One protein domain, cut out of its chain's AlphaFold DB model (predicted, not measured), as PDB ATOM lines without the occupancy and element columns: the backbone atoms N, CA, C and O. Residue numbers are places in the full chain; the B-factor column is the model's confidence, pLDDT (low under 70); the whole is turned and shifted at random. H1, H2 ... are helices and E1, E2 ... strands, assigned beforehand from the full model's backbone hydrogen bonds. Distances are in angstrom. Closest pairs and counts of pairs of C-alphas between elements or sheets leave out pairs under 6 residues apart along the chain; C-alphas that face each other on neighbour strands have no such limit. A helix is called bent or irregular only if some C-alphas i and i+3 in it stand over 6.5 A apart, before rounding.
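Overview. This is residues 3 to 183 of the 186 residues of an uncharacterized protein of Acidimicrobiia bacterium (UniProt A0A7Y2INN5). Picture a sheet of seven strands curled like part of a barrel round one helix, H1, with H5 and H6 packed on H1 as well. H4 packs on E2 and E4, which come between it and H1, and H2 and H3 pack on H4. You will read 181 residues with six named helices and seven named strands, in the order E1 H1 E2 H2 H3 E3 H4 E4 E5 E6 E7 H5 H6. The sheet, parallel throughout, runs E3 E2 E4 E1 E5 E6 E7; the class is mixed, helices and strands. The whole is compact, with a radius of gyration of the C-alphas of 15.9 A, and spans 49 by 36 by 27 A.

Arrangement. Read from Ile 3: E1 is residues 3 to 7, H1 12 to 24, E2 29 to 34, H2 48 to 54, H3 58 to 61, E3 67 to 71, H4 78 to 91, E4 94 to 98, E5 114 to 120, E6 134 to 137, E7 149 to 151, H5 156 to 163 and H6 172 to 182. Across the strongly twisted sheet, look for N 69 and O 30 at 3.0 A in E3 and E2, N 96 and O 31 at 2.8 A in E2 and E4, N 6 and O 97 at 2.8 A in E4 and E1, N 115 and O 5 at 2.8 A in E1 and E5, N 136 and O 118 at 2.8 A in E5 and E6, and N 151 and O 135 at 2.8 A in E6 and E7. E1, H1, E2 and E3, H4, E4 are split strand-helix-strand units, another strand lying between their two parallel strands, with right-handed crossovers; E2, H2 H3, E3 is an unsplit unit with a left-handed one. H1 and H6 are on the same face. H1 touches H6, closest at the C-alphas of Gly 21 and Ile 174, 5.5 A, and with residues 16 to 21 touches H5, about perpendicular at 79 degrees, closest at those of Leu 20 and Leu 162, 6.4 A. H4 lies over E2 and E4 at a height over the sheet of 10.3 A. It touches H2, closest at the C-alphas of Val 52 and Ala 81, 6.3 A, and H3, closest at those of Leu 61 and Leu 88, 4.9 A. In H2 and H5 every O i to N i+4 pair is within hydrogen-bond range; H1 has 6 of 9, H4 8 of 10, and H6 2 of 7 beside 8 of 8 O i to N i+3 pairs, while H3 is too short for an i+4 pair.

Along the chain. Find C-alpha 3 at (3.044, 5.772, -42.755), where E1 begins. H1 runs 19.2 A and is only just irregular, with C-alphas 16 and 19 6.6 A apart; H4 runs 18.6 A and is irregular, with C-alphas 80 and 83 7.7 A apart. E5 runs 18.2 A, E2 17.0 A and H6 16.7 A, ending at C-alpha 182, (1.850, 10.822, -31.891).

Size, cuts and confidence. The two C-alphas farthest apart, those of Gln 54 and His 143, are 50.2 A apart, and the printed part has no cut. Look for long links from E2 to H2, E4 to E5, E5 to E6 and E6 to E7. The mean pLDDT of the printed part is 87.0; it is under 70 at residues 101 to 111, 122 to 128, 130 and 141 to 144.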
ATOM      1  N   ILE A   3       2.231   6.979 -42.601       92.56
ATOM      2  CA  ILE A   3       3.044   5.772 -42.755       92.56
ATOM      3  C   ILE A   3       3.994   5.708 -41.565       92.56
ATOM      4  O   ILE A   3       4.521   6.740 -41.157       92.56
ATOM      5  N   LEU A   4       4.195   4.513 -41.017       92.88
ATOM      6  CA  LEU A   4       5.311   4.225 -40.125       92.88
ATOM      7  C   LEU A   4       5.969   2.922 -40.559       92.88
ATOM      8  O   LEU A   4       5.286   1.908 -40.718       92.88
ATOM      9  N   ALA A   5       7.287   2.941 -40.708       92.06
ATOM     10  CA  ALA A   5       8.065   1.721 -40.803       92.06
ATOM     11  C   ALA A   5       8.457   1.256 -39.400       92.06
ATOM     12  O   ALA A   5       8.679   2.069 -38.505       92.06
ATOM     13  N   VAL A   6       8.516  -0.054 -39.187       91.62
ATOM     14  CA  VAL A   6       8.888  -0.653 -37.907       91.62
ATOM     15  C   VAL A   6       9.876  -1.786 -38.130       91.62
ATOM     16  O   VAL A   6       9.622  -2.695 -38.920       91.62
ATOM     17  N   SER A   7      10.993  -1.731 -37.410       89.62
ATOM     18  CA  SER A   7      12.007  -2.781 -37.387       89.62
ATOM     19  C   SER A   7      12.114  -3.367 -35.982       89.62
ATOM     20  O   SER A   7      11.899  -2.696 -34.970       89.62
ATOM     21  N   THR A   8      12.452  -4.647 -35.906       89.31
ATOM     22  CA  THR A   8      12.730  -5.339 -34.640       89.31
ATOM     23  C   THR A   8      14.059  -6.065 -34.771       89.31
ATOM     24  O   THR A   8      14.060  -7.245 -35.133       89.31
ATOM     25  N   PRO A   9      15.193  -5.404 -34.485       82.00
ATOM     26  CA  PRO A   9      16.504  -5.969 -34.796       82.00
ATOM     27  C   PRO A   9      16.804  -7.296 -34.094       82.00
ATOM     28  O   PRO A   9      17.500  -8.154 -34.623       82.00
ATOM     29  N   THR A  10      16.229  -7.508 -32.911       75.38
ATOM     30  CA  THR A  10      16.380  -8.759 -32.155       75.38
ATOM     31  C   THR A  10      15.502  -9.903 -32.679       75.38
ATOM     32  O   THR A  10      15.611 -11.025 -32.191       75.38
ATOM     33  N   GLY A  11      14.593  -9.628 -33.622       76.50
ATOM     34  CA  GLY A  11      13.705 -10.614 -34.237       76.50
ATOM     35  C   GLY A  11      12.752 -11.322 -33.264       76.50
ATOM     36  O   GLY A  11      12.249 -10.743 -32.293       76.50
ATOM     37  N   GLY A  12      12.475 -12.595 -33.564       83.50
ATOM     38  CA  GLY A  12      11.631 -13.482 -32.761       83.50
ATOM     39  C   GLY A  12      10.157 -13.071 -32.716       83.50
ATOM     40  O   GLY A  12       9.644 -12.393 -33.606       83.50
ATOM     41  N   VAL A  13       9.459 -13.462 -31.643       88.25
ATOM     42  CA  VAL A  13       8.027 -13.152 -31.454       88.25
ATOM     43  C   VAL A  13       7.765 -11.647 -31.481       88.25
ATOM     44  O   VAL A  13       6.738 -11.222 -32.007       88.25
ATOM     45  N   LEU A  14       8.695 -10.834 -30.965       89.19
ATOM     46  CA  LEU A  14       8.558  -9.380 -30.975       89.19
ATOM     47  C   LEU A  14       8.455  -8.834 -32.405       89.19
ATOM     48  O   LEU A  14       7.620  -7.967 -32.656       89.19
ATOM     49  N   GLY A  15       9.216  -9.410 -33.341       90.62
ATOM     50  CA  GLY A  15       9.156  -9.067 -34.762       90.62
ATOM     51  C   GLY A  15       7.848  -9.401 -35.456       90.62
ATOM     52  O   GLY A  15       7.505  -8.744 -36.436       90.62
ATOM     53  N   ALA A  16       7.079 -10.347 -34.919       92.06
ATOM     54  CA  ALA A  16       5.735 -10.638 -35.401       92.06
ATOM     55  C   ALA A  16       4.670  -9.743 -34.749       92.06
ATOM     56  O   ALA A  16       3.737  -9.280 -35.399       92.06
ATOM     57  N   VAL A  17       4.771  -9.499 -33.441       93.88
ATOM     58  CA  VAL A  17       3.682  -8.855 -32.686       93.88
ATOM     59  C   VAL A  17       3.797  -7.336 -32.611       93.88
ATOM     60  O   VAL A  17       2.764  -6.677 -32.522       93.88
ATOM     61  N   ALA A  18       4.998  -6.752 -32.649       94.62
ATOM     62  CA  ALA A  18       5.165  -5.298 -32.573       94.62
ATOM     63  C   ALA A  18       4.479  -4.555 -33.739       94.62
ATOM     64  O   ALA A  18       3.699  -3.641 -33.459       94.62
ATOM     65  N   PRO A  19       4.636  -4.977 -35.012       95.62
ATOM     66  CA  PRO A  19       3.926  -4.354 -36.130       95.62
ATOM     67  C   PRO A  19       2.405  -4.497 -36.005       95.62
ATOM     68  O   PRO A  19       1.667  -3.551 -36.274       95.62
ATOM     69  N   LEU A  20       1.924  -5.643 -35.507       95.75
ATOM     70  CA  LEU A  20       0.502  -5.863 -35.226       95.75
ATOM     71  C   LEU A  20      -0.018  -4.980 -34.085       95.75
ATOM     72  O   LEU A  20      -1.159  -4.528 -34.140       95.75
ATOM     73  N   GLY A  21       0.792  -4.720 -33.057       95.50
ATOM     74  CA  GLY A  21       0.468  -3.798 -31.968       95.50
ATOM     75  C   GLY A  21       0.364  -2.352 -32.445       95.50
ATOM     76  O   GLY A  21      -0.620  -1.671 -32.141       95.50
ATOM     77  N   LEU A  22       1.330  -1.918 -33.259       95.81
ATOM     78  CA  LEU A  22       1.322  -0.605 -33.898       95.81
ATOM     79  C   LEU A  22       0.102  -0.441 -34.814       95.81
ATOM     80  O   LEU A  22      -0.613   0.560 -34.710       95.81
ATOM     81  N   LEU A  23      -0.190  -1.459 -35.632       96.12
ATOM     82  CA  LEU A  23      -1.403  -1.531 -36.439       96.12
ATOM     83  C   LEU A  23      -2.640  -1.430 -35.542       96.12
ATOM     84  O   LEU A  23      -3.468  -0.554 -35.736       96.12
ATOM     85  N   ALA A  24      -2.773  -2.262 -34.507       95.56
ATOM     86  CA  ALA A  24      -3.942  -2.287 -33.621       95.56
ATOM     87  C   ALA A  24      -4.272  -0.923 -32.991       95.56
ATOM     88  O   ALA A  24      -5.445  -0.604 -32.771       95.56
ATOM     89  N   ALA A  25      -3.237  -0.135 -32.698       95.31
ATOM     90  CA  ALA A  25      -3.334   1.181 -32.082       95.31
ATOM     91  C   ALA A  25      -3.694   2.313 -33.053       95.31
ATOM     92  O   ALA A  25      -3.976   3.425 -32.603       95.31
ATOM     93  N   GLY A  26      -3.675   2.026 -34.354       93.06
ATOM     94  CA  GLY A  26      -3.946   2.967 -35.425       93.06
ATOM     95  C   GLY A  26      -5.399   3.449 -35.523       93.06
ATOM     96  O   GLY A  26      -6.265   3.125 -34.704       93.06
ATOM     97  N   GLY A  27      -5.670   4.220 -36.575       92.25
ATOM     98  CA  GLY A  27      -6.989   4.744 -36.932       92.25
ATOM     99  C   GLY A  27      -7.993   3.655 -37.341       92.25
ATOM    100  O   GLY A  27      -7.687   2.467 -37.299       92.25
ATOM    101  N   PRO A  28      -9.222   4.023 -37.735       92.88
ATOM    102  CA  PRO A  28     -10.292   3.057 -38.010       92.88
ATOM    103  C   PRO A  28     -10.030   2.156 -39.223       92.88
ATOM    104  O   PRO A  28     -10.597   1.069 -39.297       92.88
ATOM    105  N   THR A  29      -9.190   2.598 -40.157       95.69
ATOM    106  CA  THR A  29      -8.850   1.880 -41.388       95.69
ATOM    107  C   THR A  29      -7.346   1.930 -41.573       95.69
ATOM    108  O   THR A  29      -6.767   3.012 -41.492       95.69
ATOM    109  N   ARG A  30      -6.712   0.772 -41.753       95.31
ATOM    110  CA  ARG A  30      -5.255   0.646 -41.666       95.31
ATOM    111  C   ARG A  30      -4.752  -0.668 -42.250       95.31
ATOM    112  O   ARG A  30      -5.436  -1.686 -42.140       95.31
ATOM    113  N   LEU A  31      -3.542  -0.636 -42.792       96.19
ATOM    114  CA  LEU A  31      -2.870  -1.774 -43.411       96.19
ATOM    115  C   LEU A  31      -1.510  -2.011 -42.756       96.19
ATOM    116  O   LEU A  31      -0.780  -1.060 -42.494       96.19
ATOM    117  N   LEU A  32      -1.169  -3.270 -42.512       96.25
ATOM    118  CA  LEU A  32       0.206  -3.711 -42.304       96.25
ATOM    119  C   LEU A  32       0.681  -4.397 -43.583       96.25
ATOM    120  O   LEU A  32       0.024  -5.331 -44.035       96.25
ATOM    121  N   VAL A  33       1.813  -3.957 -44.123       95.75
ATOM    122  CA  VAL A  33       2.522  -4.638 -45.209       95.75
ATOM    123  C   VAL A  33       3.817  -5.200 -44.644       95.75
ATOM    124  O   VAL A  33       4.606  -4.465 -44.043       95.75
ATOM    125  N   ASP A  34       4.014  -6.501 -44.807       95.00
ATOM    126  CA  ASP A  34       5.265  -7.154 -44.454       95.00
ATOM    127  C   ASP A  34       6.255  -7.098 -45.623       95.00
ATOM    128  O   ASP A  34       5.987  -7.628 -46.701       95.00
ATOM    129  N   LEU A  35       7.388  -6.429 -45.415       93.31
ATOM    130  CA  LEU A  35       8.443  -6.240 -46.414       93.31
ATOM    131  C   LEU A  35       9.644  -7.162 -46.187       93.31
ATOM    132  O   LEU A  35      10.648  -7.039 -46.879       93.31
ATOM    133  N   ASP A  36       9.565  -8.056 -45.206       90.69
ATOM    134  CA  ASP A  36      10.609  -9.028 -44.908       90.69
ATOM    135  C   ASP A  36      10.229 -10.397 -45.514       90.69
ATOM    136  O   ASP A  36       9.209 -10.970 -45.109       90.69
ATOM    137  N   PRO A  37      11.015 -10.916 -46.481       90.62
ATOM    138  CA  PRO A  37      10.776 -12.205 -47.134       90.62
ATOM    139  C   PRO A  37      10.668 -13.382 -46.167       90.62
ATOM    140  O   PRO A  37       9.869 -14.293 -46.392       90.62
ATOM    141  N   ASP A  38      11.408 -13.321 -45.059       88.00
ATOM    142  CA  ASP A  38      11.441 -14.351 -44.018       88.00
ATOM    143  C   ASP A  38      10.414 -14.081 -42.905       88.00
ATOM    144  O   ASP A  38      10.480 -14.620 -41.794       88.00
ATOM    145  N   GLY A  39       9.450 -13.209 -43.197       86.56
ATOM    146  CA  GLY A  39       8.455 -12.756 -42.252       86.56
ATOM    147  C   GLY A  39       7.470 -13.826 -41.775       86.56
ATOM    148  O   GLY A  39       7.328 -14.906 -42.357       86.56
ATOM    149  N   PRO A  40       6.742 -13.543 -40.681       88.62
ATOM    150  CA  PRO A  40       5.728 -14.446 -40.171       88.62
ATOM    151  C   PRO A  40       4.647 -14.734 -41.211       88.62
ATOM    152  O   PRO A  40       4.187 -13.855 -41.939       88.62
ATOM    153  N   ARG A  41       4.121 -15.960 -41.173       85.94
ATOM    154  CA  ARG A  41       2.903 -16.327 -41.903       85.94
ATOM    155  C   ARG A  41       1.677 -15.721 -41.220       85.94
ATOM    156  O   ARG A  41       0.948 -16.413 -40.503       85.94
ATOM    157  N   TYR A  42       1.479 -14.415 -41.383       88.88
ATOM    158  CA  TYR A  42       0.266 -13.752 -40.913       88.88
ATOM    159  C   TYR A  42      -0.967 -14.376 -41.568       88.88
ATOM    160  O   TYR A  42      -0.936 -14.815 -42.715       88.88
ATOM    161  N   ARG A  43      -2.078 -14.406 -40.831       83.94
ATOM    162  CA  ARG A  43      -3.353 -14.849 -41.395       83.94
ATOM    163  C   ARG A  43      -3.862 -13.817 -42.399       83.94
ATOM    164  O   ARG A  43      -3.962 -12.639 -42.070       83.94
ATOM    165  N   GLY A  44      -4.246 -14.291 -43.575       77.75
ATOM    166  CA  GLY A  44      -4.773 -13.493 -44.674       77.75
ATOM    167  C   GLY A  44      -5.176 -14.396 -45.835       77.75
ATOM    168  O   GLY A  44      -4.899 -15.594 -45.811       77.75
ATOM    169  N   SER A  45      -5.867 -13.830 -46.820       77.19
ATOM    170  CA  SER A  45      -6.303 -14.538 -48.032       77.19
ATOM    171  C   SER A  45      -5.277 -14.505 -49.167       77.19
ATOM    172  O   SER A  45      -5.553 -15.069 -50.217       77.19
ATOM    173  N   GLY A  46      -4.137 -13.838 -48.971       87.88
ATOM    174  CA  GLY A  46      -3.063 -13.747 -49.953       87.88
ATOM    175  C   GLY A  46      -1.822 -13.044 -49.401       87.88
ATOM    176  O   GLY A  46      -1.775 -12.658 -48.225       87.88
ATOM    177  N   SER A  47      -0.828 -12.878 -50.263       95.38
ATOM    178  CA  SER A  47       0.490 -12.314 -49.966       95.38
ATOM    179  C   SER A  47       0.889 -11.213 -50.951       95.38
ATOM    180  O   SER A  47       0.303 -11.060 -52.021       95.38
ATOM    181  N   LEU A  48       1.895 -10.423 -50.577       96.19
ATOM    182  CA  LEU A  48       2.489  -9.405 -51.439       96.19
ATOM    183  C   LEU A  48       3.109 -10.042 -52.689       96.19
ATOM    184  O   LEU A  48       2.944  -9.496 -53.775       96.19
ATOM    185  N   ALA A  49       3.743 -11.210 -52.551       96.69
ATOM    186  CA  ALA A  49       4.275 -11.987 -53.668       96.69
ATOM    187  C   ALA A  49       3.187 -12.344 -54.695       96.69
ATOM    188  O   ALA A  49       3.320 -12.012 -55.871       96.69
ATOM    189  N   GLU A  50       2.073 -12.931 -54.246       96.50
ATOM    190  CA  GLU A  50       0.939 -13.264 -55.123       96.50
ATOM    191  C   GLU A  50       0.324 -12.011 -55.761       96.50
ATOM    192  O   GLU A  50      -0.047 -12.028 -56.931       96.50
ATOM    193  N   MET A  51       0.238 -10.903 -55.017       96.75
ATOM    194  CA  MET A  51      -0.292  -9.637 -55.532       96.75
ATOM    195  C   MET A  51       0.601  -9.024 -56.616       96.75
ATOM    196  O   MET A  51       0.089  -8.422 -57.559       96.75
ATOM    197  N   VAL A  52       1.922  -9.157 -56.492       97.19
ATOM    198  CA  VAL A  52       2.867  -8.709 -57.524       97.19
ATOM    199  C   VAL A  52       2.768  -9.593 -58.764       97.19
ATOM    200  O   VAL A  52       2.737  -9.070 -59.873       97.19
ATOM    201  N   GLU A  53       2.653 -10.909 -58.587       97.25
ATOM    202  CA  GLU A  53       2.513 -11.860 -59.694       97.25
ATOM    203  C   GLU A  53       1.200 -11.669 -60.471       97.25
ATOM    204  O   GLU A  53       1.193 -11.649 -61.701       97.25
ATOM    205  N   GLN A  54       0.080 -11.513 -59.763       96.19
ATOM    206  CA  GLN A  54      -1.262 -11.455 -60.359       96.19
ATOM    207  C   GLN A  54      -1.684 -10.036 -60.759       96.19
ATOM    208  O   GLN A  54      -2.612  -9.860 -61.551       96.19
ATOM    209  N   GLY A  55      -1.001  -9.026 -60.221       95.88
ATOM    210  CA  GLY A  55      -1.384  -7.623 -60.306       95.88
ATOM    211  C   GLY A  55      -2.437  -7.243 -59.250       95.88
ATOM    212  O   GLY A  55      -3.400  -7.981 -59.027       95.88
ATOM    213  N   PRO A  56      -2.306  -6.072 -58.597       94.69
ATOM    214  CA  PRO A  56      -3.249  -5.649 -57.570       94.69
ATOM    215  C   PRO A  56      -4.601  -5.247 -58.167       94.69
ATOM    216  O   PRO A  56      -4.678  -4.532 -59.170       94.69
ATOM    217  N   THR A  57      -5.691  -5.620 -57.498       93.94
ATOM    218  CA  THR A  57      -7.032  -5.144 -57.847       93.94
ATOM    219  C   THR A  57      -7.327  -3.787 -57.205       93.94
ATOM    220  O   THR A  57      -6.688  -3.360 -56.239       93.94
ATOM    221  N   ALA A  58      -8.374  -3.104 -57.675       90.31
ATOM    222  CA  ALA A  58      -8.832  -1.862 -57.048       90.31
ATOM    223  C   ALA A  58      -9.209  -2.036 -55.559       90.31
ATOM    224  O   ALA A  58      -9.060  -1.094 -54.778       90.31
ATOM    225  N   GLY A  59      -9.687  -3.227 -55.170       89.56
ATOM    226  CA  GLY A  59     -10.060  -3.555 -53.790       89.56
ATOM    227  C   GLY A  59      -8.868  -3.845 -52.873       89.56
ATOM    228  O   GLY A  59      -8.996  -3.696 -51.661       89.56
ATOM    229  N   ASP A  60      -7.714  -4.202 -53.439       92.62
ATOM    230  CA  ASP A  60      -6.466  -4.376 -52.688       92.62
ATOM    231  C   ASP A  60      -5.831  -3.020 -52.378       92.62
ATOM    232  O   ASP A  60      -5.392  -2.741 -51.258       92.62
ATOM    233  N   LEU A  61      -5.835  -2.138 -53.380       95.06
ATOM    234  CA  LEU A  61      -5.204  -0.825 -53.295       95.06
ATOM    235  C   LEU A  61      -5.977   0.149 -52.411       95.06
ATOM    236  O   LEU A  61      -5.387   1.093 -51.891       95.06
ATOM    237  N   ARG A  62      -7.287  -0.043 -52.234       94.12
ATOM    238  CA  ARG A  62      -8.127   0.849 -51.431       94.12
ATOM    239  C   ARG A  62      -9.013   0.058 -50.477       94.12
ATOM    240  O   ARG A  62      -9.653  -0.904 -50.889       94.12
ATOM    241  N   PRO A  63      -9.145   0.500 -49.217       92.69
ATOM    242  CA  PRO A  63      -9.978  -0.198 -48.255       92.69
ATOM    243  C   PRO A  63     -11.451  -0.167 -48.674       92.69
ATOM    244  O   PRO A  63     -12.056   0.898 -48.794       92.69
ATOM    245  N   THR A  64     -12.058  -1.343 -48.810       89.88
ATOM    246  CA  THR A  64     -13.499  -1.501 -49.078       89.88
ATOM    247  C   THR A  64     -14.351  -1.420 -47.809       89.88
ATOM    248  O   THR A  64     -15.554  -1.171 -47.866       89.88
ATOM    249  N   ARG A  65     -13.732  -1.602 -46.636       90.25
ATOM    250  CA  ARG A  65     -14.374  -1.543 -45.316       90.25
ATOM    251  C   ARG A  65     -13.436  -0.968 -44.262       90.25
ATOM    252  O   ARG A  65     -12.216  -0.980 -44.415       90.25
ATOM    253  N   ARG A  66     -14.012  -0.504 -43.151       93.69
ATOM    254  CA  ARG A  66     -13.237  -0.134 -41.958       93.69
ATOM    255  C   ARG A  66     -12.631  -1.379 -41.309       93.69
ATOM    256  O   ARG A  66     -13.240  -2.450 -41.315       93.69
ATOM    257  N   GLY A  67     -11.457  -1.217 -40.710       92.88
ATOM    258  CA  GLY A  67     -10.747  -2.268 -39.991       92.88
ATOM    259  C   GLY A  67      -9.247  -2.299 -40.268       92.88
ATOM    260  O   GLY A  67      -8.688  -1.445 -40.957       92.88
ATOM    261  N   ALA A  68      -8.604  -3.311 -39.693       93.62
ATOM    262  CA  ALA A  68      -7.209  -3.633 -39.938       93.62
ATOM    263  C   ALA A  68      -7.101  -4.721 -41.013       93.62
ATOM    264  O   ALA A  68      -7.839  -5.709 -40.956       93.62
ATOM    265  N   ALA A  69      -6.167  -4.545 -41.940       94.50
ATOM    266  CA  ALA A  69      -5.736  -5.563 -42.888       94.50
ATOM    267  C   ALA A  69      -4.243  -5.850 -42.704       94.50
ATOM    268  O   ALA A  69      -3.486  -4.975 -42.276       94.50
ATOM    269  N   VAL A  70      -3.837  -7.080 -43.007       95.62
ATOM    270  CA  VAL A  70      -2.444  -7.524 -42.961       95.62
ATOM    271  C   VAL A  70      -2.138  -8.219 -44.277       95.62
ATOM    272  O   VAL A  70      -2.860  -9.137 -44.659       95.62
ATOM    273  N   LEU A  71      -1.079  -7.773 -44.944       95.81
ATOM    274  CA  LEU A  71      -0.536  -8.378 -46.148       95.81
ATOM    275  C   LEU A  71       0.811  -9.012 -45.789       95.81
ATOM    276  O   LEU A  71       1.770  -8.301 -45.484       95.81
ATOM    277  N   ALA A  72       0.852 -10.346 -45.755       95.81
ATOM    278  CA  ALA A  72       2.090 -11.093 -45.543       95.81
ATOM    279  C   ALA A  72       3.008 -10.955 -46.766       95.81
ATOM    280  O   ALA A  72       2.514 -10.757 -47.873       95.81
ATOM    281  N   ASN A  73       4.323 -11.089 -46.586       95.38
ATOM    282  CA  ASN A  73       5.272 -10.879 -47.675       95.38
ATOM    283  C   ASN A  73       5.149 -11.962 -48.768       95.38
ATOM    284  O   ASN A  73       4.882 -11.651 -49.923       95.38
ATOM    285  N   GLY A  74       5.282 -13.239 -48.396       94.25
ATOM    286  CA  GLY A  74       5.218 -14.359 -49.345       94.25
ATOM    287  C   GLY A  74       6.547 -14.730 -50.016       94.25
ATOM    288  O   GLY A  74       6.540 -15.569 -50.909       94.25
ATOM    289  N   GLY A  75       7.674 -14.160 -49.579       93.75
ATOM    290  CA  GLY A  75       9.019 -14.481 -50.073       93.75
ATOM    291  C   GLY A  75       9.527 -13.567 -51.193       93.75
ATOM    292  O   GLY A  75      10.497 -13.917 -51.860       93.75
ATOM    293  N   ILE A  76       8.890 -12.415 -51.416       93.50
ATOM    294  CA  ILE A  76       9.270 -11.454 -52.453       93.50
ATOM    295  C   ILE A  76      10.226 -10.384 -51.922       93.50
ATOM    296  O   ILE A  76      10.039  -9.833 -50.832       93.50
ATOM    297  N   GLY A  77      11.237 -10.062 -52.730       90.69
ATOM    298  CA  GLY A  77      12.165  -8.971 -52.466       90.69
ATOM    299  C   GLY A  77      11.499  -7.597 -52.569       90.69
ATOM    300  O   GLY A  77      10.546  -7.387 -53.320       90.69
ATOM    301  N   LEU A  78      12.024  -6.624 -51.820       87.00
ATOM    302  CA  LEU A  78      11.458  -5.275 -51.775       87.00
ATOM    303  C   LEU A  78      11.498  -4.560 -53.135       87.00
ATOM    304  O   LEU A  78      10.554  -3.846 -53.464       87.00
ATOM    305  N   ALA A  79      12.568  -4.750 -53.911       87.50
ATOM    306  CA  ALA A  79      12.719  -4.130 -55.226       87.50
ATOM    307  C   ALA A  79      11.579  -4.536 -56.177       87.50
ATOM    308  O   ALA A  79      10.953  -3.674 -56.789       87.50
ATOM    309  N   ASP A  80      11.248  -5.829 -56.218       91.50
ATOM    310  CA  ASP A  80      10.181  -6.362 -57.070       91.50
ATOM    311  C   ASP A  80       8.790  -5.914 -56.596       91.50
ATOM    312  O   ASP A  80       7.881  -5.698 -57.396       91.50
ATOM    313  N   ALA A  81       8.621  -5.719 -55.287       92.81
ATOM    314  CA  ALA A  81       7.359  -5.281 -54.701       92.81
ATOM    315  C   ALA A  81       7.154  -3.753 -54.696       92.81
ATOM    316  O   ALA A  81       6.073  -3.287 -54.322       92.81
ATOM    317  N   PHE A  82       8.158  -2.963 -55.090       90.88
ATOM    318  CA  PHE A  82       8.201  -1.517 -54.851       90.88
ATOM    319  C   PHE A  82       6.969  -0.765 -55.376       90.88
ATOM    320  O   PHE A  82       6.325  -0.028 -54.625       90.88
ATOM    321  N   GLU A  83       6.593  -0.972 -56.641       92.50
ATOM    322  CA  GLU A  83       5.458  -0.253 -57.238       92.50
ATOM    323  C   GLU A  83       4.115  -0.656 -56.606       92.50
ATOM    324  O   GLU A  83       3.249   0.198 -56.396       92.50
ATOM    325  N   VAL A  84       3.954  -1.921 -56.201       95.50
ATOM    326  CA  VAL A  84       2.755  -2.377 -55.477       95.50
ATOM    327  C   VAL A  84       2.697  -1.753 -54.083       95.50
ATOM    328  O   VAL A  84       1.657  -1.222 -53.689       95.50
ATOM    329  N   VAL A  85       3.811  -1.734 -53.348       94.25
ATOM    330  CA  VAL A  85       3.893  -1.109 -52.017       94.25
ATOM    331  C   VAL A  85       3.587   0.386 -52.099       94.25
ATOM    332  O   VAL A  85       2.805   0.903 -51.300       94.25
ATOM    333  N   LYS A  86       4.131   1.082 -53.097       93.06
ATOM    334  CA  LYS A  86       3.852   2.498 -53.363       93.06
ATOM    335  C   LYS A  86       2.371   2.747 -53.661       93.06
ATOM    336  O   LYS A  86       1.795   3.697 -53.125       93.06
ATOM    337  N   ALA A  87       1.733   1.885 -54.453       94.75
ATOM    338  CA  ALA A  87       0.303   1.973 -54.736       94.75
ATOM    339  C   ALA A  87      -0.559   1.720 -53.481       94.75
ATOM    340  O   ALA A  87      -1.510   2.466 -53.230       94.75
ATOM    341  N   LEU A  88      -0.201   0.728 -52.657       95.31
ATOM    342  CA  LEU A  88      -0.855   0.447 -51.372       95.31
ATOM    343  C   LEU A  88      -0.732   1.636 -50.415       95.31
ATOM    344  O   LEU A  88      -1.721   2.053 -49.812       95.31
ATOM    345  N   ILE A  89       0.460   2.223 -50.312       94.00
ATOM    346  CA  ILE A  89       0.695   3.430 -49.518       94.00
ATOM    347  C   ILE A  89      -0.245   4.548 -49.967       94.00
ATOM    348  O   ILE A  89      -0.973   5.086 -49.138       94.00
ATOM    349  N   ALA A  90      -0.290   4.848 -51.266       93.69
ATOM    350  CA  ALA A  90      -1.108   5.931 -51.805       93.69
ATOM    351  C   ALA A  90      -2.621   5.732 -51.591       93.69
ATOM    352  O   ALA A  90      -3.367   6.710 -51.480       93.69
ATOM    353  N   GLY A  91      -3.092   4.482 -51.557       94.75
ATOM    354  CA  GLY A  91      -4.516   4.165 -51.458       94.75
ATOM    355  C   GLY A  91      -5.044   3.937 -50.038       94.75
ATOM    356  O   GLY A  91      -6.251   4.079 -49.808       94.75
ATOM    357  N   TRP A  92      -4.173   3.648 -49.066       95.88
ATOM    358  CA  TRP A  92      -4.567   3.381 -47.682       95.88
ATOM    359  C   TRP A  92      -4.363   4.596 -46.761       95.88
ATOM    360  O   TRP A  92      -3.326   5.253 -46.782       95.88
ATOM    361  N   PRO A  93      -5.328   4.915 -45.875       95.25
ATOM    362  CA  PRO A  93      -5.240   6.107 -45.029       95.25
ATOM    363  C   PRO A  93      -4.126   6.022 -43.976       95.25
ATOM    364  O   PRO A  93      -3.578   7.057 -43.581       95.25
ATOM    365  N   GLN A  94      -3.794   4.810 -43.529       95.38
ATOM    366  CA  GLN A  94      -2.723   4.548 -42.579       95.38
ATOM    367  C   GLN A  94      -2.039   3.217 -42.897       95.38
ATOM    368  O   GLN A  94      -2.720   2.202 -43.053       95.38
ATOM    369  N   VAL A  95      -0.708   3.224 -42.953       95.50
ATOM    370  CA  VAL A  95       0.100   2.057 -43.315       95.50
ATOM    371  C   VAL A  95       1.211   1.838 -42.294       95.50
ATOM    372  O   VAL A  95       1.901   2.773 -41.893       95.50
ATOM    373  N   VAL A  96       1.370   0.590 -41.871       95.56
ATOM    374  CA  VAL A  96       2.531   0.103 -41.134       95.56
ATOM    375  C   VAL A  96       3.352  -0.751 -42.089       95.56
ATOM    376  O   VAL A  96       2.810  -1.664 -42.707       95.56
ATOM    377  N   LEU A  97       4.642  -0.470 -42.200       94.81
ATOM    378  CA  LEU A  97       5.580  -1.288 -42.963       94.81
ATOM    379  C   LEU A  97       6.440  -2.066 -41.972       94.81
ATOM    380  O   LEU A  97       7.199  -1.462 -41.215       94.81
ATOM    381  N   ARG A  98       6.317  -3.394 -41.936       93.75
ATOM    382  CA  ARG A  98       7.278  -4.229 -41.204       93.75
ATOM    383  C   ARG A  98       8.496  -4.391 -42.093       93.75
ATOM    384  O   ARG A  98       8.384  -4.971 -43.165       93.75
ATOM    385  N   VAL A  99       9.632  -3.870 -41.651       89.69
ATOM    386  CA  VAL A  99      10.874  -3.918 -42.419       89.69
ATOM    387  C   VAL A  99      11.839  -4.968 -41.856       89.69
ATOM    388  O   VAL A  99      11.870  -5.161 -40.633       89.69
ATOM    389  N   PRO A 100      12.628  -5.648 -42.710       83.88
ATOM    390  CA  PRO A 100      13.676  -6.560 -42.262       83.88
ATOM    391  C   PRO A 100      14.732  -5.849 -41.405       83.88
ATOM    392  O   PRO A 100      14.960  -4.645 -41.516       83.88
ATOM    393  N   THR A 101      15.400  -6.617 -40.543       68.25
ATOM    394  CA  THR A 101      16.447  -6.125 -39.630       68.25
ATOM    395  C   THR A 101      17.669  -5.571 -40.372       68.25
ATOM    396  O   THR A 101      18.280  -4.602 -39.923       68.25
ATOM    397  N   SER A 102      18.029  -6.165 -41.509       63.62
ATOM    398  CA  SER A 102      19.131  -5.745 -42.379       63.62
ATOM    399  C   SER A 102      18.672  -4.625 -43.316       63.62
ATOM    400  O   SER A 102      18.571  -4.800 -44.525       63.62
ATOM    401  N   ALA A 103      18.341  -3.469 -42.746       54.91
ATOM    402  CA  ALA A 103      17.684  -2.373 -43.456       54.91
ATOM    403  C   ALA A 103      18.625  -1.417 -44.213       54.91
ATOM    404  O   ALA A 103      18.283  -0.253 -44.409       54.91
ATOM    405  N   GLY A 104      19.798  -1.890 -44.651       54.00
ATOM    406  CA  GLY A 104      20.762  -1.061 -45.387       54.00
ATOM    407  C   GLY A 104      20.218  -0.496 -46.707       54.00
ATOM    408  O   GLY A 104      20.677   0.547 -47.148       54.00
ATOM    409  N   GLU A 105      19.209  -1.145 -47.296       52.72
ATOM    410  CA  GLU A 105      18.636  -0.807 -48.611       52.72
ATOM    411  C   GLU A 105      17.261  -0.110 -48.530       52.72
ATOM    412  O   GLU A 105      16.632   0.183 -49.543       52.72
ATOM    413  N   LEU A 106      16.754   0.149 -47.321       62.03
ATOM    414  CA  LEU A 106      15.382   0.628 -47.118       62.03
ATOM    415  C   LEU A 106      15.234   2.149 -47.128       62.03
ATOM    416  O   LEU A 106      14.125   2.631 -47.360       62.03
ATOM    417  N   SER A 107      16.313   2.903 -46.888       57.91
ATOM    418  CA  SER A 107      16.268   4.372 -46.796       57.91
ATOM    419  C   SER A 107      15.784   5.038 -48.082       57.91
ATOM    420  O   SER A 107      15.119   6.069 -48.022       57.91
ATOM    421  N   ASP A 108      16.072   4.421 -49.226       58.72
ATOM    422  CA  ASP A 108      15.771   4.992 -50.540       58.72
ATOM    423  C   ASP A 108      14.376   4.578 -51.033       58.72
ATOM    424  O   ASP A 108      13.753   5.273 -51.836       58.72
ATOM    425  N   LEU A 109      13.856   3.458 -50.520       63.31
ATOM    426  CA  LEU A 109      12.589   2.858 -50.952       63.31
ATOM    427  C   LEU A 109      11.427   3.175 -50.002       63.31
ATOM    428  O   LEU A 109      10.264   3.136 -50.405       63.31
ATOM    429  N   VAL A 110      11.721   3.514 -48.745       65.62
ATOM    430  CA  VAL A 110      10.723   3.830 -47.722       65.62
ATOM    431  C   VAL A 110      10.989   5.243 -47.186       65.62
ATOM    432  O   VAL A 110      11.806   5.414 -46.286       65.62
ATOM    433  N   PRO A 111      10.276   6.277 -47.676       67.62
ATOM    434  CA  PRO A 111      10.526   7.679 -47.322       67.62
ATOM    435  C   PRO A 111       9.971   8.054 -45.934       67.62
ATOM    436  O   PRO A 111       9.513   9.176 -45.715       67.62
ATOM    437  N   THR A 112       9.926   7.106 -44.994       75.62
ATOM    438  CA  THR A 112       9.402   7.311 -43.642       75.62
ATOM    439  C   THR A 112      10.414   6.840 -42.598       75.62
ATOM    440  O   THR A 112      11.101   5.843 -42.825       75.62
ATOM    441  N   PRO A 113      10.510   7.526 -41.445       77.81
ATOM    442  CA  PRO A 113      11.340   7.069 -40.343       77.81
ATOM    443  C   PRO A 113      11.034   5.619 -39.952       77.81
ATOM    444  O   PRO A 113       9.872   5.210 -39.843       77.81
ATOM    445  N   VAL A 114      12.094   4.851 -39.703       86.50
ATOM    446  CA  VAL A 114      11.992   3.480 -39.203       86.50
ATOM    447  C   VAL A 114      11.983   3.508 -37.681       86.50
ATOM    448  O   VAL A 114      12.961   3.874 -37.034       86.50
ATOM    449  N   VAL A 115      10.865   3.089 -37.096       89.00
ATOM    450  CA  VAL A 115      10.715   2.923 -35.653       89.00
ATOM    451  C   VAL A 115      11.363   1.609 -35.235       89.00
ATOM    452  O   VAL A 115      10.807   0.532 -35.457       89.00
ATOM    453  N   SER A 116      12.519   1.689 -34.586       88.81
ATOM    454  CA  SER A 116      13.169   0.515 -34.009       88.81
ATOM    455  C   SER A 116      12.487   0.100 -32.705       88.81
ATOM    456  O   SER A 116      12.233   0.924 -31.816       88.81
ATOM    457  N   VAL A 117      12.190  -1.194 -32.580       91.56
ATOM    458  CA  VAL A 117      11.547  -1.785 -31.404       91.56
ATOM    459  C   VAL A 117      12.469  -2.827 -30.786       91.56
ATOM    460  O   VAL A 117      12.785  -3.846 -31.402       91.56
ATOM    461  N   HIS A 118      12.867  -2.589 -29.539       89.12
ATOM    462  CA  HIS A 118      13.815  -3.431 -28.811       89.12
ATOM    463  C   HIS A 118      13.179  -4.011 -27.548       89.12
ATOM    464  O   HIS A 118      12.413  -3.317 -26.876       89.12
ATOM    465  N   PRO A 119      13.498  -5.256 -27.157       88.81
ATOM    466  CA  PRO A 119      13.198  -5.709 -25.809       88.81
ATOM    467  C   PRO A 119      13.968  -4.837 -24.809       88.81
ATOM    468  O   PRO A 119      15.155  -4.567 -24.981       88.81
ATOM    469  N   LEU A 120      13.295  -4.400 -23.747       86.94
ATOM    470  CA  LEU A 120      13.953  -3.745 -22.624       86.94
ATOM    471  C   LEU A 120      14.650  -4.822 -21.793       86.94
ATOM    472  O   LEU A 120      14.021  -5.474 -20.953       86.94
ATOM    473  N   LEU A 121      15.926  -5.043 -22.077       76.75
ATOM    474  CA  LEU A 121      16.778  -5.969 -21.343       76.75
ATOM    475  C   LEU A 121      17.613  -5.194 -20.323       76.75
ATOM    476  O   LEU A 121      18.055  -4.081 -20.592       76.75
ATOM    477  N   ASP A 122      17.850  -5.801 -19.166       65.00
ATOM    478  CA  ASP A 122      18.640  -5.208 -18.074       65.00
ATOM    479  C   ASP A 122      20.153  -5.327 -18.299       65.00
ATOM    480  O   ASP A 122      20.933  -5.237 -17.353       65.00
ATOM    481  N   ILE A 123      20.581  -5.610 -19.527       54.91
ATOM    482  CA  ILE A 123      21.940  -6.049 -19.800       54.91
ATOM    483  C   ILE A 123      22.644  -5.018 -20.682       54.91
ATOM    484  O   ILE A 123      22.233  -4.790 -21.816       54.91
ATOM    485  N   GLU A 124      23.749  -4.467 -20.180       58.59
ATOM    486  CA  GLU A 124      24.658  -3.538 -20.880       58.59
ATOM    487  C   GLU A 124      25.396  -4.174 -22.079       58.59
ATOM    488  O   GLU A 124      26.272  -3.561 -22.680       58.59
ATOM    489  N   LEU A 125      25.051  -5.413 -22.452       58.88
ATOM    490  CA  LEU A 125      25.692  -6.175 -23.528       58.88
ATOM    491  C   LEU A 125      25.312  -5.701 -24.938       58.88
ATOM    492  O   LEU A 125      25.892  -6.179 -25.910       58.88
ATOM    493  N   PHE A 126      24.348  -4.789 -25.070       62.59
ATOM    494  CA  PHE A 126      23.923  -4.259 -26.362       62.59
ATOM    495  C   PHE A 126      24.190  -2.763 -26.429       62.59
ATOM    496  O   PHE A 126      23.834  -2.020 -25.513       62.59
ATOM    497  N   ALA A 127      24.783  -2.321 -27.540       65.00
ATOM    498  CA  ALA A 127      24.892  -0.902 -27.836       65.00
ATOM    499  C   ALA A 127      23.494  -0.271 -27.788       65.00
ATOM    500  O   ALA A 127      22.541  -0.808 -28.363       65.00
ATOM    501  N   ALA A 128      23.377   0.857 -27.085       69.38
ATOM    502  CA  ALA A 128      22.137   1.610 -27.068       69.38
ATOM    503  C   ALA A 128      21.759   1.974 -28.517       69.38
ATOM    504  O   ALA A 128      22.619   2.466 -29.257       69.38
ATOM    505  N   PRO A 129      20.506   1.736 -28.935       71.75
ATOM    506  CA  PRO A 129      20.030   2.180 -30.235       71.75
ATOM    507  C   PRO A 129      20.260   3.685 -30.401       71.75
ATOM    508  O   PRO A 129      20.066   4.457 -29.458       71.75
ATOM    509  N   GLN A 130      20.680   4.106 -31.592       66.88
ATOM    510  CA  GLN A 130      20.792   5.528 -31.905       66.88
ATOM    511  C   GLN A 130      19.399   6.109 -32.172       66.88
ATOM    512  O   GLN A 130      18.590   5.500 -32.868       66.88
ATOM    513  N   GLY A 131      19.133   7.299 -31.630       70.19
ATOM    514  CA  GLY A 131      17.876   8.013 -31.842       70.19
ATOM    515  C   GLY A 131      16.713   7.534 -30.970       70.19
ATOM    516  O   GLY A 131      16.858   6.754 -30.024       70.19
ATOM    517  N   LEU A 132      15.528   8.071 -31.258       78.25
ATOM    518  CA  LEU A 132      14.322   7.735 -30.515       78.25
ATOM    519  C   LEU A 132      13.935   6.277 -30.785       78.25
ATOM    520  O   LEU A 132      13.914   5.838 -31.928       78.25
ATOM    521  N   THR A 133      13.630   5.524 -29.728       88.44
ATOM    522  CA  THR A 133      13.390   4.075 -29.807       88.44
ATOM    523  C   THR A 133      12.164   3.669 -28.996       88.44
ATOM    524  O   THR A 133      11.840   4.288 -27.976       88.44
ATOM    525  N   VAL A 134      11.483   2.608 -29.432       92.88
ATOM    526  CA  VAL A 134      10.434   1.946 -28.653       92.88
ATOM    527  C   VAL A 134      11.020   0.744 -27.917       92.88
ATOM    528  O   VAL A 134      11.559  -0.182 -28.517       92.88
ATOM    529  N   TYR A 135      10.858   0.722 -26.603       92.06
ATOM    530  CA  TYR A 135      11.283  -0.369 -25.742       92.06
ATOM    531  C   TYR A 135      10.085  -1.195 -25.289       92.06
ATOM    532  O   TYR A 135       9.152  -0.689 -24.662       92.06
ATOM    533  N   GLN A 136      10.128  -2.493 -25.550       92.88
ATOM    534  CA  GLN A 136       9.165  -3.453 -25.047       92.88
ATOM    535  C   GLN A 136       9.588  -3.949 -23.664       92.88
ATOM    536  O   GLN A 136      10.518  -4.744 -23.546       92.88
ATOM    537  N   ARG A 137       8.876  -3.554 -22.600       91.06
ATOM    538  CA  ARG A 137       9.121  -4.126 -21.268       91.06
ATOM    539  C   ARG A 137       8.802  -5.621 -21.239       91.06
ATOM    540  O   ARG A 137       7.725  -6.030 -21.678       91.06
ATOM    541  N   MET A 138       9.698  -6.415 -20.660       85.19
ATOM    542  CA  MET A 138       9.508  -7.847 -20.422       85.19
ATOM    543  C   MET A 138       9.185  -8.087 -18.939       85.19
ATOM    544  O   MET A 138       9.443  -7.235 -18.091       85.19
ATOM    545  N   SER A 139       8.589  -9.233 -18.598       77.69
ATOM    546  CA  SER A 139       8.074  -9.528 -17.244       77.69
ATOM    547  C   SER A 139       9.124  -9.495 -16.122       77.69
ATOM    548  O   SER A 139       8.753  -9.461 -14.951       77.69
ATOM    549  N   ARG A 140      10.418  -9.492 -16.462       71.00
ATOM    550  CA  ARG A 140      11.545  -9.456 -15.519       71.00
ATOM    551  C   ARG A 140      12.478  -8.255 -15.699       71.00
ATOM    552  O   ARG A 140      13.529  -8.243 -15.075       71.00
ATOM    553  N   SER A 141      12.115  -7.269 -16.520       67.88
ATOM    554  CA  SER A 141      12.930  -6.058 -16.684       67.88
ATOM    555  C   SER A 141      12.872  -5.205 -15.411       67.88
ATOM    556  O   SER A 141      11.780  -4.875 -14.933       67.88
ATOM    557  N   ARG A 142      14.026  -4.814 -14.872       68.12
ATOM    558  CA  ARG A 142      14.156  -3.812 -13.812       68.12
ATOM    559  C   ARG A 142      13.881  -2.412 -14.371       68.12
ATOM    560  O   ARG A 142      13.722  -2.184 -15.571       68.12
ATOM    561  N   HIS A 143      13.754  -1.447 -13.463       61.75
ATOM    562  CA  HIS A 143      13.580  -0.043 -13.823       61.75
ATOM    563  C   HIS A 143      14.871   0.530 -14.419       61.75
ATOM    564  O   HIS A 143      15.666   1.150 -13.719       61.75
ATOM    565  N   THR A 144      15.051   0.356 -15.723       66.06
ATOM    566  CA  THR A 144      16.143   0.976 -16.479       66.06
ATOM    567  C   THR A 144      15.674   2.317 -17.038       66.06
ATOM    568  O   THR A 144      14.621   2.399 -17.680       66.06
ATOM    569  N   ARG A 145      16.427   3.393 -16.775       71.81
ATOM    570  CA  ARG A 145      16.193   4.693 -17.421       71.81
ATOM    571  C   ARG A 145      16.699   4.598 -18.856       71.81
ATOM    572  O   ARG A 145      17.900   4.515 -19.074       71.81
ATOM    573  N   VAL A 146      15.780   4.604 -19.813       77.38
ATOM    574  CA  VAL A 146      16.093   4.602 -21.246       77.38
ATOM    575  C   VAL A 146      15.581   5.880 -21.894       77.38
ATOM    576  O   VAL A 146      14.536   6.404 -21.503       77.38
ATOM    577  N   SER A 147      16.310   6.371 -22.894       78.19
ATOM    578  CA  SER A 147      15.831   7.437 -23.772       78.19
ATOM    579  C   SER A 147      14.930   6.813 -24.838       78.19
ATOM    580  O   SER A 147      15.416   6.187 -25.778       78.19
ATOM    581  N   GLY A 148      13.610   6.871 -24.644       86.00
ATOM    582  CA  GLY A 148      12.643   6.281 -25.570       86.00
ATOM    583  C   GLY A 148      11.260   6.041 -24.973       86.00
ATOM    584  O   GLY A 148      11.014   6.254 -23.783       86.00
ATOM    585  N   LEU A 149      10.339   5.571 -25.813       91.75
ATOM    586  CA  LEU A 149       9.003   5.165 -25.381       91.75
ATOM    587  C   LEU A 149       9.059   3.754 -24.805       91.75
ATOM    588  O   LEU A 149       9.485   2.832 -25.487       91.75
ATOM    589  N   VAL A 150       8.575   3.556 -23.580       92.12
ATOM    590  CA  VAL A 150       8.526   2.222 -22.962       92.12
ATOM    591  C   VAL A 150       7.098   1.691 -22.960       92.12
ATOM    592  O   VAL A 150       6.220   2.220 -22.275       92.12
ATOM    593  N   LEU A 151       6.871   0.612 -23.700       93.94
ATOM    594  CA  LEU A 151       5.612  -0.121 -23.705       93.94
ATOM    595  C   LEU A 151       5.477  -0.960 -22.424       93.94
ATOM    596  O   LEU A 151       6.476  -1.461 -21.897       93.94
ATOM    597  N   PRO A 152       4.251  -1.144 -21.897       93.50
ATOM    598  CA  PRO A 152       4.020  -1.991 -20.733       93.50
ATOM    599  C   PRO A 152       4.293  -3.466 -21.060       93.50
ATOM    600  O   PRO A 152       4.418  -3.845 -22.223       93.50
ATOM    601  N   VAL A 153       4.334  -4.311 -20.024       91.12
ATOM    602  CA  VAL A 153       4.421  -5.768 -20.198       91.12
ATOM    603  C   VAL A 153       3.221  -6.243 -21.031       91.12
ATOM    604  O   VAL A 153       2.089  -5.836 -20.741       91.12
ATOM    605  N   PRO A 154       3.447  -7.058 -22.071       86.44
ATOM    606  CA  PRO A 154       2.387  -7.503 -22.953       86.44
ATOM    607  C   PRO A 154       1.522  -8.557 -22.264       86.44
ATOM    608  O   PRO A 154       2.007  -9.389 -21.497       86.44
ATOM    609  N   ASN A 155       0.229  -8.550 -22.572       87.62
ATOM    610  CA  ASN A 155      -0.669  -9.628 -22.182       87.62
ATOM    611  C   ASN A 155      -0.539 -10.783 -23.190       87.62
ATOM    612  O   ASN A 155      -0.783 -10.585 -24.382       87.62
ATOM    613  N   ALA A 156      -0.215 -11.992 -22.725       89.25
ATOM    614  CA  ALA A 156      -0.105 -13.178 -23.583       89.25
ATOM    615  C   ALA A 156      -1.390 -13.450 -24.390       89.25
ATOM    616  O   ALA A 156      -1.328 -13.807 -25.566       89.25
ATOM    617  N   THR A 157      -2.560 -13.183 -23.798       92.19
ATOM    618  CA  THR A 157      -3.857 -13.285 -24.483       92.19
ATOM    619  C   THR A 157      -3.970 -12.263 -25.612       92.19
ATOM    620  O   THR A 157      -4.481 -12.575 -26.684       92.19
ATOM    621  N   CYS A 158      -3.472 -11.040 -25.407       92.50
ATOM    622  CA  CYS A 158      -3.449 -10.017 -26.452       92.50
ATOM    623  C   CYS A 158      -2.565 -10.450 -27.626       92.50
ATOM    624  O   CYS A 158      -2.990 -10.338 -28.773       92.50
ATOM    625  N   TRP A 159      -1.368 -10.974 -27.357       92.00
ATOM    626  CA  TRP A 159      -0.464 -11.469 -28.399       92.00
ATOM    627  C   TRP A 159      -1.056 -12.635 -29.184       92.00
ATOM    628  O   TRP A 159      -1.072 -12.592 -30.411       92.00
ATOM    629  N   SER A 160      -1.612 -13.630 -28.490       91.94
ATOM    630  CA  SER A 160      -2.299 -14.755 -29.133       91.94
ATOM    631  C   SER A 160      -3.434 -14.271 -30.042       91.94
ATOM    632  O   SER A 160      -3.526 -14.679 -31.200       91.94
ATOM    633  N   ARG A 161      -4.245 -13.316 -29.564       93.06
ATOM    634  CA  ARG A 161      -5.317 -12.711 -30.363       93.06
ATOM    635  C   ARG A 161      -4.785 -11.998 -31.602       93.06
ATOM    636  O   ARG A 161      -5.312 -12.252 -32.682       93.06
ATOM    637  N   LEU A 162      -3.736 -11.187 -31.477       93.44
ATOM    638  CA  LEU A 162      -3.126 -10.488 -32.614       93.44
ATOM    639  C   LEU A 162      -2.606 -11.467 -33.669       93.44
ATOM    640  O   LEU A 162      -2.959 -11.336 -34.837       93.44
ATOM    641  N   LEU A 163      -1.852 -12.488 -33.257       91.06
ATOM    642  CA  LEU A 163      -1.341 -13.528 -34.158       91.06
ATOM    643  C   LEU A 163      -2.474 -14.323 -34.825       91.06
ATOM    644  O   LEU A 163      -2.343 -14.787 -35.954       91.06
ATOM    645  N   SER A 164      -3.620 -14.442 -34.153       90.62
ATOM    646  CA  SER A 164      -4.823 -15.062 -34.715       90.62
ATOM    647  C   SER A 164      -5.640 -14.148 -35.648       90.62
ATOM    648  O   SER A 164      -6.636 -14.614 -36.205       90.62
ATOM    649  N   GLY A 165      -5.237 -12.883 -35.830       90.31
ATOM    650  CA  GLY A 165      -5.919 -11.882 -36.665       90.31
ATOM    651  C   GLY A 165      -6.984 -11.045 -35.938       90.31
ATOM    652  O   GLY A 165      -7.765 -10.339 -36.573       90.31
ATOM    653  N   SER A 166      -7.045 -11.112 -34.604       91.19
ATOM    654  CA  SER A 166      -7.989 -10.360 -33.766       91.19
ATOM    655  C   SER A 166      -7.309  -9.160 -33.102       91.19
ATOM    656  O   SER A 166      -6.255  -9.297 -32.487       91.19
ATOM    657  N   PHE A 167      -7.945  -7.986 -33.155       89.69
ATOM    658  CA  PHE A 167      -7.382  -6.718 -32.668       89.69
ATOM    659  C   PHE A 167      -8.125  -6.195 -31.419       89.69
ATOM    660  O   PHE A 167      -9.094  -5.444 -31.550       89.69
ATOM    661  N   PRO A 168      -7.710  -6.572 -30.191       86.56
ATOM    662  CA  PRO A 168      -8.410  -6.194 -28.961       86.56
ATOM    663  C   PRO A 168      -8.143  -4.733 -28.547       86.56
ATOM    664  O   PRO A 168      -7.258  -4.442 -27.750       86.56
ATOM    665  N   ALA A 169      -8.957  -3.795 -29.037       77.25
ATOM    666  CA  ALA A 169      -8.751  -2.346 -28.866       77.25
ATOM    667  C   ALA A 169      -8.656  -1.828 -27.407       77.25
ATOM    668  O   ALA A 169      -8.115  -0.745 -27.179       77.25
ATOM    669  N   GLY A 170      -9.186  -2.567 -26.422       84.50
ATOM    670  CA  GLY A 170      -9.165  -2.184 -25.002       84.50
ATOM    671  C   GLY A 170      -7.866  -2.518 -24.255       84.50
ATOM    672  O   GLY A 170      -7.646  -2.011 -23.148       84.50
ATOM    673  N   ASP A 171      -6.994  -3.340 -24.843       93.75
ATOM    674  CA  ASP A 171      -5.791  -3.827 -24.167       93.75
ATOM    675  C   ASP A 171      -4.818  -2.678 -23.832       93.75
ATOM    676  O   ASP A 171      -4.614  -1.745 -24.617       93.75
ATOM    677  N   ARG A 172      -4.232  -2.709 -22.627       93.94
ATOM    678  CA  ARG A 172      -3.301  -1.671 -22.149       93.94
ATOM    679  C   ARG A 172      -2.059  -1.578 -23.036       93.94
ATOM    680  O   ARG A 172      -1.564  -0.474 -23.262       93.94
ATOM    681  N   TRP A 173      -1.566  -2.713 -23.519       94.81
ATOM    682  CA  TRP A 173      -0.406  -2.793 -24.390       94.81
ATOM    683  C   TRP A 173      -0.682  -2.130 -25.738       94.81
ATOM    684  O   TRP A 173       0.061  -1.240 -26.142       94.81
ATOM    685  N   ILE A 174      -1.819  -2.448 -26.368       94.75
ATOM    686  CA  ILE A 174      -2.261  -1.798 -27.615       94.75
ATOM    687  C   ILE A 174      -2.456  -0.291 -27.418       94.75
ATOM    688  O   ILE A 174      -2.041   0.508 -28.252       94.75
ATOM    689  N   ARG A 175      -3.053   0.141 -26.304       94.56
ATOM    690  CA  ARG A 175      -3.243   1.578 -26.052       94.56
ATOM    691  C   ARG A 175      -1.925   2.343 -25.937       94.56
ATOM    692  O   ARG A 175      -1.882   3.494 -26.368       94.56
ATOM    693  N   ALA A 176      -0.869   1.731 -25.401       95.25
ATOM    694  CA  ALA A 176       0.440   2.369 -25.268       95.25
ATOM    695  C   ALA A 176       1.088   2.681 -26.631       95.25
ATOM    696  O   ALA A 176       1.691   3.740 -26.794       95.25
ATOM    697  N   TRP A 177       0.868   1.828 -27.635       95.31
ATOM    698  CA  TRP A 177       1.334   2.048 -29.009       95.31
ATOM    699  C   TRP A 177       0.771   3.319 -29.661       95.31
ATOM    700  O   TRP A 177       1.373   3.841 -30.593       95.31
ATOM    701  N   ARG A 178      -0.332   3.895 -29.160       94.62
ATOM    702  CA  ARG A 178      -0.852   5.177 -29.675       94.62
ATOM    703  C   ARG A 178       0.139   6.325 -29.524       94.62
ATOM    704  O   ARG A 178       0.058   7.279 -30.287       94.62
ATOM    705  N   MET A 179       1.043   6.252 -28.546       94.50
ATOM    706  CA  MET A 179       2.092   7.260 -28.395       94.50
ATOM    707  C   MET A 179       3.067   7.229 -29.568       94.50
ATOM    708  O   MET A 179       3.455   8.292 -30.028       94.50
ATOM    709  N   VAL A 180       3.354   6.050 -30.130       94.06
ATOM    710  CA  VAL A 180       4.229   5.900 -31.306       94.06
ATOM    711  C   VAL A 180       3.674   6.669 -32.509       94.06
ATOM    712  O   VAL A 180       4.424   7.359 -33.187       94.06
ATOM    713  N   TRP A 181       2.353   6.649 -32.713       92.12
ATOM    714  CA  TRP A 181       1.680   7.431 -33.759       92.12
ATOM    715  C   TRP A 181       1.668   8.948 -33.516       92.12
ATOM    716  O   TRP A 181       1.441   9.708 -34.452       92.12
ATOM    717  N   LYS A 182       1.843   9.395 -32.269       91.75
ATOM    718  CA  LYS A 182       1.850  10.822 -31.891       91.75
ATOM    719  C   LYS A 182       3.254  11.412 -31.832       91.75
ATOM    720  O   LYS A 182       3.403  12.624 -31.719       91.75
ATOM    721  N   THR A 183       4.260  10.554 -31.835       90.75
ATOM    722  CA  THR A 183       5.658  10.931 -31.761       90.75
ATOM    723  C   THR A 183       6.156  11.367 -33.130       90.75
ATOM    724  O   THR A 183       5.888  10.715 -34.137       90.75
TER     725      THR A 183